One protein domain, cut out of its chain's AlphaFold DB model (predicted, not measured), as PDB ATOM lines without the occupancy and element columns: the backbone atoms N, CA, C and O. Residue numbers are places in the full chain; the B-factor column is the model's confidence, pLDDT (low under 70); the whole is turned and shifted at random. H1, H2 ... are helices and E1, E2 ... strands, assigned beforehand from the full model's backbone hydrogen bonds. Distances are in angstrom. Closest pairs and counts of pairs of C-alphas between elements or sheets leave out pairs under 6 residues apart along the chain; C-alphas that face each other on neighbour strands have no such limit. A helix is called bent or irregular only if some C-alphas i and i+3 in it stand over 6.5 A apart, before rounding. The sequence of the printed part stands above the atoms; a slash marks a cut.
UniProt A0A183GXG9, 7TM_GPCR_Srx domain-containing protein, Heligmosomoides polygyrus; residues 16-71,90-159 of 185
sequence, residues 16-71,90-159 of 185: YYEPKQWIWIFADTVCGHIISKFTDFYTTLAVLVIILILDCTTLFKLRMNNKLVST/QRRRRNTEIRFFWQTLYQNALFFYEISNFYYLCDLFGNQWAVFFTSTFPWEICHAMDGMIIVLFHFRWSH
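What this domain is: This is residues 16 to 71 and 90 to 159 of the 185 residues of the protein "7TM_GPCR_Srx domain-containing protein" of Heligmosomoides polygyrus (UniProt A0A183GXG9). Three long helices lie side by side in a loose, open row, with H2 between H1 and H3 and running opposite to both; H2 and H3 make a close helical hairpin, while H1 meets H2 only over a short stretch. A small hairpin of two strands, E1 and E2, sits at the end where H1 and H3 begin, and residues 154 to 159 stick out as a tail at the other end of H3. The printed part has 126 residues, with two named strands and then three named helices along the chain, in the order E1, E2, H1, H2, H3. The strands form one antiparallel sheet in the order E1 - E2, and the class is mostly helix. The whole is loose, with a radius of gyration of the C-alphas of 19.4 A, and elongated, spanning 60 by 35 by 22 A.

How they stand to each other: E1, residues 16 to 18, and E2, residues 23 to 26, are antiparallel neighbours and a hairpin, with N 16 and O 25 3.0 A apart and N 18 and O 23 2.9 A apart, both within hydrogen-bond range. The closest C-alphas of E2 and H1, residues 30 to 70, are those of Phe 26 and Gly 32, 5.3 A apart. H1 touches H2, residues 90 to 124, with its residues 48 to 59 alone, and H2 touches H1 with residues 101 to 108 alone. Their closest C-alphas are those of Leu 48 and Asn 108, 6.9 A apart, and they run opposite ways at a shallow tilt of 25 degrees. H2 and H3, residues 128 to 154, touch as a helical hairpin with 22 pairs of C-alphas within 8 A, the closest being Cys 122 and Val 131 at 5.1 A. They run opposite ways at a shallow tilt of 13 degrees. H1 and H3 are apart. O i to N i+4 pairs are within hydrogen-bond range in 33 of 37 cases in H1, 29 of 31 in H2 and 20 of 23 in H3.

Where its parts are: E1 begins at C-alpha 16 (58.023, -34.685, -6.584) and is 6.5 A long; E2 is 10.1 A long. H1 is 57.9 A long, from C-alpha 30 at (64.715, -24.759, 2.949). H2 is 49.3 A long, has a kink of 45 degrees near residue 118 and is only just irregular: C-alphas 119 and 122 are 6.6 A apart. H3 is 39.5 A long and ends at C-alpha 154 (25.906, -47.364, 10.767).

The domain as a whole: The C-alphas farthest apart, those of Lys 20 and Thr 71, are 62.6 A apart. Residues 72 to 89 are not printed, and C-alphas 71 and 90 are 17.2 A apart across this cut. The links E1 to E2, E2 to H1 and H2 to H3 are tight. The mean pLDDT of the printed part is 79.3; residues 65 to 71, 126 and 153 to 159 are under 70.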
ATOM      1  N   TYR A  16      57.742 -33.970  -5.342       84.38
ATOM      2  CA  TYR A  16      58.023 -34.685  -6.584       84.38
ATOM      3  C   TYR A  16      58.089 -36.195  -6.346       84.38
ATOM      4  O   TYR A  16      58.303 -36.658  -5.227       84.38
ATOM      5  N   TYR A  17      57.837 -36.959  -7.404       84.12
ATOM      6  CA  TYR A  17      57.907 -38.415  -7.368       84.12
ATOM      7  C   TYR A  17      59.311 -38.863  -7.763       84.12
ATOM      8  O   TYR A  17      59.784 -38.492  -8.838       84.12
ATOM      9  N   GLU A  18      59.957 -39.661  -6.916       83.44
ATOM     10  CA  GLU A  18      61.270 -40.242  -7.189       83.44
ATOM     11  C   GLU A  18      61.098 -41.630  -7.834       83.44
ATOM     12  O   GLU A  18      60.758 -42.605  -7.151       83.44
ATOM     13  N   PRO A  19      61.339 -41.773  -9.152       81.81
ATOM     14  CA  PRO A  19      61.087 -43.021  -9.871       81.81
ATOM     15  C   PRO A  19      62.058 -44.148  -9.500       81.81
ATOM     16  O   PRO A  19      61.798 -45.298  -9.847       81.81
ATOM     17  N   LYS A  20      63.167 -43.858  -8.807       79.44
ATOM     18  CA  LYS A  20      64.114 -44.885  -8.340       79.44
ATOM     19  C   LYS A  20      63.643 -45.616  -7.083       79.44
ATOM     20  O   LYS A  20      63.964 -46.787  -6.912       79.44
ATOM     21  N   GLN A  21      62.910 -44.922  -6.216       77.62
ATOM     22  CA  GLN A  21      62.462 -45.430  -4.914       77.62
ATOM     23  C   GLN A  21      60.939 -45.622  -4.840       77.62
ATOM     24  O   GLN A  21      60.445 -46.180  -3.868       77.62
ATOM     25  N   TRP A  22      60.206 -45.198  -5.876       80.56
ATOM     26  CA  TRP A  22      58.743 -45.281  -5.984       80.56
ATOM     27  C   TRP A  22      58.008 -44.575  -4.842       80.56
ATOM     28  O   TRP A  22      57.008 -45.062  -4.321       80.56
ATOM     29  N   ILE A  23      58.513 -43.403  -4.461       81.50
ATOM     30  CA  ILE A  23      58.024 -42.632  -3.321       81.50
ATOM     31  C   ILE A  23      57.913 -41.149  -3.678       81.50
ATOM     32  O   ILE A  23      58.620 -40.637  -4.549       81.50
ATOM     33  N   TRP A  24      56.993 -40.455  -3.012       82.38
ATOM     34  CA  TRP A  24      56.857 -39.006  -3.100       82.38
ATOM     35  C   TRP A  24      57.712 -38.348  -2.023       82.38
ATOM     36  O   TRP A  24      57.531 -38.626  -0.841       82.38
ATOM     37  N   ILE A  25      58.617 -37.465  -2.433       82.50
ATOM     38  CA  ILE A  25      59.529 -36.761  -1.532       82.50
ATOM     39  C   ILE A  25      59.366 -35.251  -1.657       82.50
ATOM     40  O   ILE A  25      59.038 -34.701  -2.715       82.50
ATOM     41  N   PHE A  26      59.572 -34.573  -0.532       85.00
ATOM     42  CA  PHE A  26      59.600 -33.118  -0.481       85.00
ATOM     43  C   PHE A  26      60.871 -32.599  -1.169       85.00
ATOM     44  O   PHE A  26      61.925 -33.232  -1.105       85.00
ATOM     45  N   ALA A  27      60.769 -31.452  -1.845       84.00
ATOM     46  CA  ALA A  27      61.916 -30.782  -2.455       84.00
ATOM     47  C   ALA A  27      63.036 -30.536  -1.430       84.00
ATOM     48  O   ALA A  27      62.761 -30.099  -0.311       84.00
ATOM     49  N   ASP A  28      64.294 -30.758  -1.828       83.06
ATOM     50  CA  ASP A  28      65.478 -30.489  -0.999       83.06
ATOM     51  C   ASP A  28      65.807 -28.985  -0.990       83.06
ATOM     52  O   ASP A  28      66.822 -28.506  -1.489       83.06
ATOM     53  N   THR A  29      64.854 -28.203  -0.495       85.50
ATOM     54  CA  THR A  29      64.945 -26.758  -0.314       85.50
ATOM     55  C   THR A  29      64.648 -26.432   1.144       85.50
ATOM     56  O   THR A  29      64.005 -27.203   1.861       85.50
ATOM     57  N   VAL A  30      65.048 -25.241   1.595       84.44
ATOM     58  CA  VAL A  30      64.715 -24.759   2.949       84.44
ATOM     59  C   VAL A  30      63.205 -24.826   3.202       84.44
ATOM     60  O   VAL A  30      62.774 -25.221   4.282       84.44
ATOM     61  N   CYS A  31      62.391 -24.503   2.193       84.25
ATOM     62  CA  CYS A  31      60.942 -24.582   2.318       84.25
ATOM     63  C   CYS A  31      60.428 -26.024   2.426       84.25
ATOM     64  O   CYS A  31      59.593 -26.305   3.286       84.25
ATOM     65  N   GLY A  32      60.923 -26.941   1.587       82.50
ATOM     66  CA  GLY A  32      60.512 -28.345   1.617       82.50
ATOM     67  C   GLY A  32      60.814 -29.009   2.962       82.50
ATOM     68  O   GLY A  32      59.947 -29.685   3.517       82.50
ATOM     69  N   HIS A  33      61.978 -28.713   3.553       83.25
ATOM     70  CA  HIS A  33      62.342 -29.188   4.893       83.25
ATOM     71  C   HIS A  33      61.460 -28.608   5.997       83.25
ATOM     72  O   HIS A  33      61.031 -29.346   6.886       83.25
ATOM     73  N   ILE A  34      61.153 -27.307   5.945       85.31
ATOM     74  CA  ILE A  34      60.248 -26.675   6.915       85.31
ATOM     75  C   ILE A  34      58.859 -27.308   6.827       85.31
ATOM     76  O   ILE A  34      58.292 -27.669   7.854       85.31
ATOM     77  N   ILE A  35      58.316 -27.488   5.623       84.75
ATOM     78  CA  ILE A  35      56.985 -28.074   5.437       84.75
ATOM     79  C   ILE A  35      56.966 -29.530   5.910       84.75
ATOM     80  O   ILE A  35      56.101 -29.883   6.709       84.75
ATOM     81  N   SER A  36      57.936 -30.352   5.503       83.31
ATOM     82  CA  SER A  36      58.002 -31.755   5.931       83.31
ATOM     83  C   SER A  36      58.145 -31.882   7.453       83.31
ATOM     84  O   SER A  36      57.421 -32.636   8.096       83.31
ATOM     85  N   LYS A  37      59.023 -31.104   8.094       81.31
ATOM     86  CA  LYS A  37      59.196 -31.205   9.550       81.31
ATOM     87  C   LYS A  37      58.035 -30.594  10.329       81.31
ATOM     88  O   LYS A  37      57.494 -31.240  11.221       81.31
ATOM     89  N   PHE A  38      57.657 -29.353  10.032       83.31
ATOM     90  CA  PHE A  38      56.644 -28.643  10.814       83.31
ATOM     91  C   PHE A  38      55.231 -29.070  10.478       83.31
ATOM     92  O   PHE A  38      54.458 -29.315  11.396       83.31
ATOM     93  N   THR A  39      54.900 -29.158   9.193       80.38
ATOM     94  CA  THR A  39      53.537 -29.486   8.773       80.38
ATOM     95  C   THR A  39      53.323 -30.986   8.819       80.38
ATOM     96  O   THR A  39      52.398 -31.425   9.482       80.38
ATOM     97  N   ASP A  40      54.190 -31.778   8.195       81.38
ATOM     98  CA  ASP A  40      53.934 -33.213   8.056       81.38
ATOM     99  C   ASP A  40      54.237 -33.986   9.347       81.38
ATOM    100  O   ASP A  40      53.383 -34.706   9.843       81.38
ATOM    101  N   PHE A  41      55.392 -33.776   9.984       82.06
ATOM    102  CA  PHE A  41      55.738 -34.521  11.201       82.06
ATOM    103  C   PHE A  41      55.123 -33.933  12.485       82.06
ATOM    104  O   PHE A  41      54.418 -34.630  13.219       82.06
ATOM    105  N   TYR A  42      55.380 -32.654  12.793       87.12
ATOM    106  CA  TYR A  42      54.980 -32.079  14.085       87.12
ATOM    107  C   TYR A  42      53.469 -31.895  14.239       87.12
ATOM    108  O   TYR A  42      52.953 -32.205  15.315       87.12
ATOM    109  N   THR A  43      52.744 -31.408  13.219       87.88
ATOM    110  CA  THR A  43      51.279 -31.266  13.365       87.88
ATOM    111  C   THR A  43      50.617 -32.623  13.546       87.88
ATOM    112  O   THR A  43      49.786 -32.791  14.434       87.88
ATOM    113  N   THR A  44      51.066 -33.608  12.781       86.19
ATOM    114  CA  THR A  44      50.587 -34.980  12.834       86.19
ATOM    115  C   THR A  44      50.832 -35.615  14.202       86.19
ATOM    116  O   THR A  44      49.909 -36.159  14.811       86.19
ATOM    117  N   LEU A  45      52.037 -35.460  14.756       85.69
ATOM    118  CA  LEU A  45      52.355 -35.910  16.111       85.69
ATOM    119  C   LEU A  45      51.505 -35.194  17.174       85.69
ATOM    120  O   LEU A  45      51.009 -35.833  18.102       85.69
ATOM    121  N   ALA A  46      51.310 -33.880  17.047       90.44
ATOM    122  CA  ALA A  46      50.499 -33.104  17.983       90.44
ATOM    123  C   ALA A  46      49.028 -33.551  17.972       90.44
ATOM    124  O   ALA A  46      48.428 -33.724  19.034       90.44
ATOM    125  N   VAL A  47      48.461 -33.793  16.786       89.50
ATOM    126  CA  VAL A  47      47.097 -34.312  16.625       89.50
ATOM    127  C   VAL A  47      46.960 -35.684  17.286       89.50
ATOM    128  O   VAL A  47      46.014 -35.887  18.047       89.50
ATOM    129  N   LEU A  48      47.924 -36.592  17.097       86.69
ATOM    130  CA  LEU A  48      47.916 -37.901  17.764       86.69
ATOM    131  C   LEU A  48      47.928 -37.783  19.287       86.69
ATOM    132  O   LEU A  48      47.164 -38.469  19.963       86.69
ATOM    133  N   VAL A  49      48.759 -36.898  19.842       89.38
ATOM    134  CA  VAL A  49      48.804 -36.667  21.294       89.38
ATOM    135  C   VAL A  49      47.454 -36.165  21.808       89.38
ATOM    136  O   VAL A  49      46.971 -36.648  22.833       89.38
ATOM    137  N   ILE A  50      46.812 -35.237  21.093       91.62
ATOM    138  CA  ILE A  50      45.487 -34.724  21.463       91.62
ATOM    139  C   ILE A  50      44.444 -35.849  21.433       91.62
ATOM    140  O   ILE A  50      43.693 -36.001  22.398       91.62
ATOM    141  N   ILE A  51      44.417 -36.664  20.374       88.75
ATOM    142  CA  ILE A  51      43.491 -37.801  20.248       88.75
ATOM    143  C   ILE A  51      43.698 -38.789  21.400       88.75
ATOM    144  O   ILE A  51      42.735 -39.146  22.077       88.75
ATOM    145  N   LEU A  52      44.947 -39.150  21.709       86.06
ATOM    146  CA  LEU A  52      45.264 -40.042  22.826       86.06
ATOM    147  C   LEU A  52      44.762 -39.494  24.167       86.06
ATOM    148  O   LEU A  52      44.231 -40.253  24.979       86.06
ATOM    149  N   ILE A  53      44.877 -38.183  24.410       89.00
ATOM    150  CA  ILE A  53      44.357 -37.552  25.632       89.00
ATOM    151  C   ILE A  53      42.827 -37.650  25.689       89.00
ATOM    152  O   ILE A  53      42.265 -37.970  26.745       89.00
ATOM    153  N   LEU A  54      42.141 -37.396  24.572       87.69
ATOM    154  CA  LEU A  54      40.683 -37.487  24.484       87.69
ATOM    155  C   LEU A  54      40.191 -38.923  24.708       87.69
ATOM    156  O   LEU A  54      39.260 -39.139  25.493       87.69
ATOM    157  N   ASP A  55      40.855 -39.908  24.108       84.50
ATOM    158  CA  ASP A  55      40.556 -41.328  24.301       84.50
ATOM    159  C   ASP A  55      40.789 -41.758  25.753       84.50
ATOM    160  O   ASP A  55      39.923 -42.390  26.367       84.50
ATOM    161  N   CYS A  56      41.919 -41.356  26.350       83.00
ATOM    162  CA  CYS A  56      42.223 -41.616  27.758       83.00
ATOM    163  C   CYS A  56      41.161 -41.017  28.684       83.00
ATOM    164  O   CYS A  56      40.696 -41.682  29.612       83.00
ATOM    165  N   THR A  57      40.739 -39.780  28.421       86.25
ATOM    166  CA  THR A  57      39.710 -39.094  29.215       86.25
ATOM    167  C   THR A  57      38.362 -39.804  29.103       86.25
ATOM    168  O   THR A  57      37.677 -40.016  30.110       86.25
ATOM    169  N   THR A  58      37.993 -40.222  27.891       84.50
ATOM    170  CA  THR A  58      36.751 -40.954  27.615       84.50
ATOM    171  C   THR A  58      36.748 -42.306  28.327       84.50
ATOM    172  O   THR A  58      35.788 -42.639  29.029       84.50
ATOM    173  N   LEU A  59      37.856 -43.046  28.254       77.62
ATOM    174  CA  LEU A  59      38.035 -44.292  28.992       77.62
ATOM    175  C   LEU A  59      37.996 -44.096  30.502       77.62
ATOM    176  O   LEU A  59      37.345 -44.875  31.198       77.62
ATOM    177  N   PHE A  60      38.692 -43.088  31.024       80.50
ATOM    178  CA  PHE A  60      38.740 -42.828  32.456       80.50
ATOM    179  C   PHE A  60      37.345 -42.520  32.998       80.50
ATOM    180  O   PHE A  60      36.918 -43.141  33.974       80.50
ATOM    181  N   LYS A  61      36.576 -41.652  32.324       79.88
ATOM    182  CA  LYS A  61      35.182 -41.378  32.702       79.88
ATOM    183  C   LYS A  61      34.295 -42.612  32.594       79.88
ATOM    184  O   LYS A  61      33.489 -42.852  33.492       79.88
ATOM    185  N   LEU A  62      34.471 -43.435  31.561       73.50
ATOM    186  CA  LEU A  62      33.714 -44.677  31.412       73.50
ATOM    187  C   LEU A  62      34.027 -45.681  32.532       73.50
ATOM    188  O   LEU A  62      33.121 -46.285  33.111       73.50
ATOM    189  N   ARG A  63      35.309 -45.843  32.876       75.44
ATOM    190  CA  ARG A  63      35.772 -46.710  33.968       75.44
ATOM    191  C   ARG A  63      35.310 -46.195  35.328       75.44
ATOM    192  O   ARG A  63      34.891 -47.010  36.147       75.44
ATOM    193  N   MET A  64      35.338 -44.882  35.557       74.81
ATOM    194  CA  MET A  64      34.889 -44.261  36.805       74.81
ATOM    195  C   MET A  64      33.375 -44.406  36.985       74.81
ATOM    196  O   MET A  64      32.941 -44.918  38.015       74.81
ATOM    197  N   ASN A  65      32.576 -44.111  35.956       69.12
ATOM    198  CA  ASN A  65      31.131 -44.356  35.990       69.12
ATOM    199  C   ASN A  65      30.795 -45.848  36.138       69.12
ATOM    200  O   ASN A  65      29.783 -46.195  36.739       69.12
ATOM    201  N   ASN A  66      31.631 -46.758  35.627       65.94
ATOM    202  CA  ASN A  66      31.437 -48.190  35.840       65.94
ATOM    203  C   ASN A  66      31.807 -48.637  37.261       65.94
ATOM    204  O   ASN A  66      31.105 -49.472  37.825       65.94
ATOM    205  N   LYS A  67      32.873 -48.081  37.853       58.53
ATOM    206  CA  LYS A  67      33.259 -48.377  39.239       58.53
ATOM    207  C   LYS A  67      32.241 -47.839  40.234       58.53
ATOM    208  O   LYS A  67      31.896 -48.584  41.132       58.53
ATOM    209  N   LEU A  68      31.703 -46.635  40.029       54.22
ATOM    210  CA  LEU A  68      30.657 -46.063  40.888       54.22
ATOM    211  C   LEU A  68      29.365 -46.896  40.877       54.22
ATOM    212  O   LEU A  68      28.729 -47.049  41.912       54.22
ATOM    213  N   VAL A  69      29.027 -47.502  39.735       56.22
ATOM    214  CA  VAL A  69      27.910 -48.459  39.612       56.22
ATOM    215  C   VAL A  69      28.259 -49.852  40.172       56.22
ATOM    216  O   VAL A  69      27.359 -50.614  40.508       56.22
ATOM    217  N   SER A  70      29.548 -50.197  40.288       48.66
ATOM    218  CA  SER A  70      30.025 -51.503  40.787       48.66
ATOM    219  C   SER A  70      30.470 -51.487  42.253       48.66
ATOM    220  O   SER A  70      30.716 -52.550  42.817       48.66
ATOM    221  N   THR A  71      30.608 -50.319  42.884       37.47
ATOM    222  CA  THR A  71      30.758 -50.219  44.336       37.47
ATOM    223  C   THR A  71      29.417 -50.563  44.973       37.47
ATOM    224  O   THR A  71      28.452 -49.832  44.751       37.47
ATOM    225  N   GLN A  90      22.122 -50.707  28.199       73.69
ATOM    226  CA  GLN A  90      23.347 -50.165  28.794       73.69
ATOM    227  C   GLN A  90      24.578 -51.040  28.506       73.69
ATOM    228  O   GLN A  90      25.646 -50.523  28.170       73.69
ATOM    229  N   ARG A  91      24.430 -52.371  28.528       71.25
ATOM    230  CA  ARG A  91      25.494 -53.312  28.139       71.25
ATOM    231  C   ARG A  91      25.861 -53.202  26.656       71.25
ATOM    232  O   ARG A  91      27.038 -53.284  26.310       71.25
ATOM    233  N   ARG A  92      24.882 -52.975  25.768       71.69
ATOM    234  CA  ARG A  92      25.130 -52.744  24.329       71.69
ATOM    235  C   ARG A  92      25.892 -51.444  24.068       71.69
ATOM    236  O   ARG A  92      26.795 -51.447  23.230       71.69
ATOM    237  N   ARG A  93      25.565 -50.366  24.792       73.31
ATOM    238  CA  ARG A  93      26.308 -49.093  24.736       73.31
ATOM    239  C   ARG A  93      27.762 -49.278  25.176       73.31
ATOM    240  O   ARG A  93      28.658 -48.942  24.416       73.31
ATOM    241  N   ARG A  94      28.008 -49.965  26.296       73.69
ATOM    242  CA  ARG A  94      29.377 -50.277  26.751       73.69
ATOM    243  C   ARG A  94      30.187 -51.106  25.760       73.69
ATOM    244  O   ARG A  94      31.340 -50.790  25.495       73.69
ATOM    245  N   ASN A  95      29.601 -52.159  25.192       75.19
ATOM    246  CA  ASN A  95      30.300 -52.966  24.186       75.19
ATOM    247  C   ASN A  95      30.643 -52.148  22.931       75.19
ATOM    248  O   ASN A  95      31.653 -52.407  22.287       75.19
ATOM    249  N   THR A  96      29.804 -51.173  22.586       77.06
ATOM    250  CA  THR A  96      30.044 -50.225  21.492       77.06
ATOM    251  C   THR A  96      31.201 -49.282  21.829       77.06
ATOM    252  O   THR A  96      32.139 -49.178  21.049       77.06
ATOM    253  N   GLU A  97      31.194 -48.689  23.021       77.94
ATOM    254  CA  GLU A  97      32.261 -47.803  23.512       77.94
ATOM    255  C   GLU A  97      33.623 -48.514  23.588       77.94
ATOM    256  O   GLU A  97      34.630 -47.971  23.145       77.94
ATOM    257  N   ILE A  98      33.666 -49.759  24.079       77.94
ATOM    258  CA  ILE A  98      34.899 -50.565  24.124       77.94
ATOM    259  C   ILE A  98      35.430 -50.844  22.711       77.94
ATOM    260  O   ILE A  98      36.639 -50.837  22.497       77.94
ATOM    261  N   ARG A  99      34.544 -51.090  21.737       80.44
ATOM    262  CA  ARG A  99      34.942 -51.306  20.338       80.44
ATOM    263  C   ARG A  99      35.503 -50.034  19.705       80.44
ATOM    264  O   ARG A  99      36.512 -50.137  19.020       80.44
ATOM    265  N   PHE A 100      34.901 -48.872  19.967       78.19
ATOM    266  CA  PHE A 100      35.447 -47.583  19.530       78.19
ATOM    267  C   PHE A 100      36.822 -47.317  20.139       78.19
ATOM    268  O   PHE A 100      37.729 -46.916  19.427       78.19
ATOM    269  N   PHE A 101      37.025 -47.640  21.420       81.44
ATOM    270  CA  PHE A 101      38.349 -47.514  22.026       81.44
ATOM    271  C   PHE A 101      39.406 -48.368  21.315       81.44
ATOM    272  O   PHE A 101      40.469 -47.865  20.955       81.44
ATOM    273  N   TRP A 102      39.123 -49.658  21.104       81.25
ATOM    274  CA  TRP A 102      40.063 -50.534  20.403       81.25
ATOM    275  C   TRP A 102      40.327 -50.057  18.979       81.25
ATOM    276  O   TRP A 102      41.467 -50.109  18.531       81.25
ATOM    277  N   GLN A 103      39.305 -49.560  18.287       82.00
ATOM    278  CA  GLN A 103      39.472 -48.968  16.970       82.00
ATOM    279  C   GLN A 103      40.419 -47.762  17.011       82.00
ATOM    280  O   GLN A 103      41.393 -47.782  16.266       82.00
ATOM    281  N   THR A 104      40.193 -46.755  17.864       82.06
ATOM    282  CA  THR A 104      41.080 -45.578  17.904       82.06
ATOM    283  C   THR A 104      42.498 -45.961  18.328       82.06
ATOM    284  O   THR A 104      43.468 -45.439  17.787       82.06
ATOM    285  N   LEU A 105      42.650 -46.943  19.222       83.94
ATOM    286  CA  LEU A 105      43.960 -47.467  19.606       83.94
ATOM    287  C   LEU A 105      44.705 -48.092  18.419       83.94
ATOM    288  O   LEU A 105      45.872 -47.771  18.197       83.94
ATOM    289  N   TYR A 106      44.048 -48.971  17.654       84.94
ATOM    290  CA  TYR A 106      44.666 -49.576  16.475       84.94
ATOM    291  C   TYR A 106      44.925 -48.547  15.371       84.94
ATOM    292  O   TYR A 106      45.985 -48.600  14.754       84.94
ATOM    293  N   GLN A 107      44.012 -47.594  15.164       85.19
ATOM    294  CA  GLN A 107      44.188 -46.493  14.214       85.19
ATOM    295  C   GLN A 107      45.438 -45.673  14.552       85.19
ATOM    296  O   GLN A 107      46.290 -45.458  13.693       85.19
ATOM    297  N   ASN A 108      45.592 -45.280  15.820       85.69
ATOM    298  CA  ASN A 108      46.759 -44.533  16.284       85.69
ATOM    299  C   ASN A 108      48.050 -45.349  16.117       85.69
ATOM    300  O   ASN A 108      49.054 -44.822  15.646       85.69
ATOM    301  N   ALA A 109      48.037 -46.640  16.468       87.06
ATOM    302  CA  ALA A 109      49.207 -47.507  16.331       87.06
ATOM    303  C   ALA A 109      49.637 -47.699  14.866       87.06
ATOM    304  O   ALA A 109      50.830 -47.647  14.571       87.06
ATOM    305  N   LEU A 110      48.682 -47.892  13.950       87.62
ATOM    306  CA  LEU A 110      48.959 -48.018  12.516       87.62
ATOM    307  C   LEU A 110      49.533 -46.741  11.927       87.62
ATOM    308  O   LEU A 110      50.456 -46.796  11.125       87.62
ATOM    309  N   PHE A 111      49.042 -45.598  12.376       85.75
ATOM    310  CA  PHE A 111      49.525 -44.316  11.909       85.75
ATOM    311  C   PHE A 111      50.934 -43.987  12.443       85.75
ATOM    312  O   PHE A 111      51.794 -43.510  11.707       85.75
ATOM    313  N   PHE A 112      51.248 -44.347  13.695       84.94
ATOM    314  CA  PHE A 112      52.637 -44.327  14.186       84.94
ATOM    315  C   PHE A 112      53.552 -45.273  13.402       84.94
ATOM    316  O   PHE A 112      54.720 -44.947  13.157       84.94
ATOM    317  N   TYR A 113      53.035 -46.445  13.032       86.44
ATOM    318  CA  TYR A 113      53.752 -47.391  12.192       86.44
ATOM    319  C   TYR A 113      54.005 -46.809  10.796       86.44
ATOM    320  O   TYR A 113      55.135 -46.886  10.336       86.44
ATOM    321  N   GLU A 114      53.022 -46.158  10.171       84.81
ATOM    322  CA  GLU A 114      53.154 -45.460   8.884       84.81
ATOM    323  C   GLU A 114      54.261 -44.398   8.923       84.81
ATOM    324  O   GLU A 114      55.189 -44.461   8.119       84.81
ATOM    325  N   ILE A 115      54.241 -43.496   9.912       82.00
ATOM    326  CA  ILE A 115      55.282 -42.466  10.079       82.00
ATOM    327  C   ILE A 115      56.658 -43.118  10.262       82.00
ATOM    328  O   ILE A 115      57.620 -42.762   9.584       82.00
ATOM    329  N   SER A 116      56.763 -44.113  11.147       82.38
ATOM    330  CA  SER A 116      58.017 -44.852  11.349       82.38
ATOM    331  C   SER A 116      58.503 -45.521  10.062       82.38
ATOM    332  O   SER A 116      59.702 -45.597   9.805       82.38
ATOM    333  N   ASN A 117      57.578 -46.001   9.237       82.31
ATOM    334  CA  ASN A 117      57.886 -46.697   8.005       82.31
ATOM    335  C   ASN A 117      58.428 -45.749   6.929       82.31
ATOM    336  O   ASN A 117      59.478 -46.019   6.343       82.31
ATOM    337  N   PHE A 118      57.781 -44.597   6.755       75.81
ATOM    338  CA  PHE A 118      58.233 -43.537   5.857       75.81
ATOM    339  C   PHE A 118      59.607 -42.974   6.242       75.81
ATOM    340  O   PHE A 118      60.431 -42.760   5.359       75.81
ATOM    341  N   TYR A 119      59.880 -42.774   7.536       74.56
ATOM    342  CA  TYR A 119      61.136 -42.156   7.985       74.56
ATOM    343  C   TYR A 119      62.297 -43.129   8.228       74.56
ATOM    344  O   TYR A 119      63.443 -42.692   8.185       74.56
ATOM    345  N   TYR A 120      62.042 -44.409   8.526       78.50
ATOM    346  CA  TYR A 120      63.107 -45.355   8.896       78.50
ATOM    347  C   TYR A 120      63.177 -46.605   8.016       78.50
ATOM    348  O   TYR A 120      64.275 -47.060   7.702       78.50
ATOM    349  N   LEU A 121      62.043 -47.200   7.631       73.81
ATOM    350  CA  LEU A 121      62.053 -48.451   6.856       73.81
ATOM    351  C   LEU A 121      62.288 -48.210   5.364       73.81
ATOM    352  O   LEU A 121      63.002 -48.994   4.742       73.81
ATOM    353  N   CYS A 122      61.743 -47.131   4.795       73.06
ATOM    354  CA  CYS A 122      61.955 -46.799   3.383       73.06
ATOM    355  C   CYS A 122      63.439 -46.535   3.062       73.06
ATOM    356  O   CYS A 122      63.899 -46.916   1.989       73.06
ATOM    357  N   ASP A 123      64.205 -46.002   4.019       70.94
ATOM    358  CA  ASP A 123      65.652 -45.777   3.884       70.94
ATOM    359  C   ASP A 123      66.492 -47.045   4.121       70.94
ATOM    360  O   ASP A 123      67.643 -47.127   3.687       70.94
ATOM    361  N   LEU A 124      65.932 -48.052   4.802       75.25
ATOM    362  CA  LEU A 124      66.642 -49.290   5.127       75.25
ATOM    363  C   LEU A 124      66.612 -50.305   3.975       75.25
ATOM    364  O   LEU A 124      67.514 -51.138   3.850       75.25
ATOM    365  N   PHE A 125      65.584 -50.259   3.124       74.31
ATOM    366  CA  PHE A 125      65.438 -51.197   2.016       74.31
ATOM    367  C   PHE A 125      66.040 -50.654   0.719       74.31
ATOM    368  O   PHE A 125      65.523 -49.733   0.103       74.31
ATOM    369  N   GLY A 126      67.071 -51.331   0.207       69.75
ATOM    370  CA  GLY A 126      67.574 -51.089  -1.152       69.75
ATOM    371  C   GLY A 126      66.666 -51.634  -2.269       69.75
ATOM    372  O   GLY A 126      66.923 -51.384  -3.445       69.75
ATOM    373  N   ASN A 127      65.625 -52.408  -1.931       82.25
ATOM    374  CA  ASN A 127      64.694 -52.986  -2.900       82.25
ATOM    375  C   ASN A 127      63.453 -52.095  -3.063       82.25
ATOM    376  O   ASN A 127      62.640 -51.984  -2.149       82.25
ATOM    377  N   GLN A 128      63.282 -51.539  -4.262       80.56
ATOM    378  CA  GLN A 128      62.149 -50.690  -4.655       80.56
ATOM    379  C   GLN A 128      60.770 -51.313  -4.373       80.56
ATOM    380  O   GLN A 128      59.857 -50.616  -3.938       80.56
ATOM    381  N   TRP A 129      60.618 -52.633  -4.532       84.12
ATOM    382  CA  TRP A 129      59.358 -53.318  -4.229       84.12
ATOM    383  C   TRP A 129      59.050 -53.316  -2.735       84.12
ATOM    384  O   TRP A 129      57.894 -53.168  -2.349       84.12
ATOM    385  N   ALA A 130      60.075 -53.462  -1.893       82.69
ATOM    386  CA  ALA A 130      59.895 -53.405  -0.449       82.69
ATOM    387  C   ALA A 130      59.444 -52.001  -0.031       82.69
ATOM    388  O   ALA A 130      58.418 -51.897   0.627       82.69
ATOM    389  N   VAL A 131      60.122 -50.949  -0.507       83.38
ATOM    390  CA  VAL A 131      59.750 -49.542  -0.248       83.38
ATOM    391  C   VAL A 131      58.319 -49.245  -0.702       83.38
ATOM    392  O   VAL A 131      57.545 -48.616   0.021       83.38
ATOM    393  N   PHE A 132      57.922 -49.747  -1.872       83.44
ATOM    394  CA  PHE A 132      56.563 -49.580  -2.378       83.44
ATOM    395  C   PHE A 132      55.514 -50.233  -1.475       83.44
ATOM    396  O   PHE A 132      54.528 -49.596  -1.102       83.44
ATOM    397  N   PHE A 133      55.717 -51.493  -1.084       85.44
ATOM    398  CA  PHE A 133      54.769 -52.184  -0.215       85.44
ATOM    399  C   PHE A 133      54.711 -51.566   1.178       85.44
ATOM    400  O   PHE A 133      53.630 -51.456   1.756       85.44
ATOM    401  N   THR A 134      55.854 -51.148   1.713       84.19
ATOM    402  CA  THR A 134      55.934 -50.592   3.056       84.19
ATOM    403  C   THR A 134      55.426 -49.152   3.124       84.19
ATOM    404  O   THR A 134      54.939 -48.758   4.171       84.19
ATOM    405  N   SER A 135      55.440 -48.388   2.032       81.88
ATOM    406  CA  SER A 135      54.783 -47.072   1.972       81.88
ATOM    407  C   SER A 135      53.282 -47.175   1.674       81.88
ATOM    408  O   SER A 135      52.474 -46.511   2.317       81.88
ATOM    409  N   THR A 136      52.885 -48.044   0.738       85.81
ATOM    410  CA  THR A 136      51.509 -48.076   0.211       85.81
ATOM    411  C   THR A 136      50.548 -48.857   1.103       85.81
ATOM    412  O   THR A 136      49.451 -48.383   1.389       85.81
ATOM    413  N   PHE A 137      50.919 -50.055   1.571       86.62
ATOM    414  CA  PHE A 137      49.981 -50.870   2.351       86.62
ATOM    415  C   PHE A 137      49.557 -50.231   3.674       86.62
ATOM    416  O   PHE A 137      48.370 -50.321   3.983       86.62
ATOM    417  N   PRO A 138      50.445 -49.593   4.461       86.12
ATOM    418  CA  PRO A 138      50.012 -48.921   5.683       86.12
ATOM    419  C   PRO A 138      48.983 -47.831   5.399       86.12
ATOM    420  O   PRO A 138      47.956 -47.794   6.070       86.12
ATOM    421  N   TRP A 139      49.206 -47.035   4.352       84.19
ATOM    422  CA  TRP A 139      48.283 -45.985   3.927       84.19
ATOM    423  C   TRP A 139      46.897 -46.545   3.564       84.19
ATOM    424  O   TRP A 139      45.877 -46.091   4.084       84.19
ATOM    425  N   GLU A 140      46.847 -47.596   2.742       90.44
ATOM    426  CA  GLU A 140      45.588 -48.246   2.344       90.44
ATOM    427  C   GLU A 140      44.873 -48.916   3.528       90.44
ATOM    428  O   GLU A 140      43.650 -48.830   3.659       90.44
ATOM    429  N   ILE A 141      45.618 -49.577   4.422       87.44
ATOM    430  CA  ILE A 141      45.058 -50.230   5.614       87.44
ATOM    431  C   ILE A 141      44.466 -49.186   6.566       87.44
ATOM    432  O   ILE A 141      43.377 -49.415   7.096       87.44
ATOM    433  N   CYS A 142      45.135 -48.045   6.755       85.50
ATOM    434  CA  CYS A 142      44.620 -46.927   7.544       85.50
ATOM    435  C   CYS A 142      43.252 -46.458   7.018       85.50
ATOM    436  O   CYS A 142      42.307 -46.350   7.802       85.50
ATOM    437  N   HIS A 143      43.109 -46.252   5.704       85.94
ATOM    438  CA  HIS A 143      41.828 -45.859   5.090       85.94
ATOM    439  C   HIS A 143      40.767 -46.960   5.161       85.94
ATOM    440  O   HIS A 143      39.600 -46.693   5.456       85.94
ATOM    441  N   ALA A 144      41.154 -48.216   4.933       88.12
ATOM    442  CA  ALA A 144      40.238 -49.351   5.017       88.12
ATOM    443  C   ALA A 144      39.686 -49.538   6.440       88.12
ATOM    444  O   ALA A 144      38.502 -49.841   6.619       88.12
ATOM    445  N   MET A 145      40.524 -49.340   7.461       83.19
ATOM    446  CA  MET A 145      40.123 -49.430   8.862       83.19
ATOM    447  C   MET A 145      39.203 -48.295   9.294       83.19
ATOM    448  O   MET A 145      38.228 -48.558  10.009       83.19
ATOM    449  N   ASP A 146      39.453 -47.074   8.820       82.25
ATOM    450  CA  ASP A 146      38.543 -45.953   9.049       82.25
ATOM    451  C   ASP A 146      37.179 -46.211   8.383       82.25
ATOM    452  O   ASP A 146      36.132 -46.085   9.013       82.25
ATOM    453  N   GLY A 147      37.147 -46.751   7.160       82.88
ATOM    454  CA  GLY A 147      35.895 -47.171   6.515       82.88
ATOM    455  C   GLY A 147      35.156 -48.298   7.258       82.88
ATOM    456  O   GLY A 147      33.920 -48.301   7.349       82.88
ATOM    457  N   MET A 148      35.893 -49.247   7.842       80.19
ATOM    458  CA  MET A 148      35.322 -50.389   8.564       80.19
ATOM    459  C   MET A 148      34.490 -49.953   9.775       80.19
ATOM    460  O   MET A 148      33.479 -50.598  10.081       80.19
ATOM    461  N   ILE A 149      34.849 -48.853  10.451       75.69
ATOM    462  CA  ILE A 149      34.070 -48.384  11.599       75.69
ATOM    463  C   ILE A 149      32.672 -47.929  11.200       75.69
ATOM    464  O   ILE A 149      31.687 -48.277  11.857       75.69
ATOM    465  N   ILE A 150      32.570 -47.206  10.085       77.00
ATOM    466  CA  ILE A 150      31.310 -46.653   9.596       77.00
ATOM    467  C   ILE A 150      30.377 -47.808   9.244       77.00
ATOM    468  O   ILE A 150      29.222 -47.831   9.671       77.00
ATOM    469  N   VAL A 151      30.894 -48.827   8.555       77.88
ATOM    470  CA  VAL A 151      30.115 -50.021   8.224       77.88
ATOM    471  C   VAL A 151      29.680 -50.757   9.493       77.88
ATOM    472  O   VAL A 151      28.511 -51.098   9.632       77.88
ATOM    473  N   LEU A 152      30.557 -50.964  10.475       71.69
ATOM    474  CA  LEU A 152      30.199 -51.711  11.686       71.69
ATOM    475  C   LEU A 152      29.167 -51.008  12.587       71.69
ATOM    476  O   LEU A 152      28.470 -51.698  13.338       71.69
ATOM    477  N   PHE A 153      29.073 -49.677  12.538       64.44
ATOM    478  CA  PHE A 153      28.216 -48.893  13.434       64.44
ATOM    479  C   PHE A 153      26.973 -48.297  12.773       64.44
ATOM    480  O   PHE A 153      25.915 -48.266  13.404       64.44
ATOM    481  N   HIS A 154      27.058 -47.878  11.511       64.38
ATOM    482  CA  HIS A 154      25.906 -47.364  10.767       64.38
ATOM    483  C   HIS A 154      25.096 -48.480  10.096       64.38
ATOM    484  O   HIS A 154      23.890 -48.327   9.878       64.38
ATOM    485  N   PHE A 155      25.711 -49.634   9.810       61.84
ATOM    486  CA  PHE A 155      24.991 -50.768   9.245       61.84
ATOM    487  C   PHE A 155      24.172 -51.455  10.341       61.84
ATOM    488  O   PHE A 155      24.649 -52.294  11.109       61.84
ATOM    489  N   ARG A 156      22.892 -51.084  10.434       57.88
ATOM    490  CA  ARG A 156      21.922 -51.730  11.322       57.88
ATOM    491  C   ARG A 156      21.813 -53.217  10.981       57.88
ATOM    492  O   ARG A 156      20.981 -53.632  10.177       57.88
ATOM    493  N   TRP A 157      22.555 -54.046  11.716       57.91
ATOM    494  CA  TRP A 157      22.462 -55.513  11.671       57.91
ATOM    495  C   TRP A 157      21.050 -56.045  12.009       57.91
ATOM    496  O   TRP A 157      20.758 -57.223  11.810       57.91
ATOM    497  N   SER A 158      20.138 -55.180  12.481       55.59
ATOM    498  CA  SER A 158      18.725 -55.511  12.701       55.59
ATOM    499  C   SER A 158      17.979 -55.913  11.426       55.59
ATOM    500  O   SER A 158      16.953 -56.576  11.536       55.59
ATOM    501  N   HIS A 159      18.462 -55.532  10.237       54.81
ATOM    502  CA  HIS A 159      17.857 -55.962   8.970       54.81
ATOM    503  C   HIS A 159      18.266 -57.378   8.544       54.81
ATOM    504  O   HIS A 159      17.500 -58.035   7.849       54.81
TER     505      HIS A 159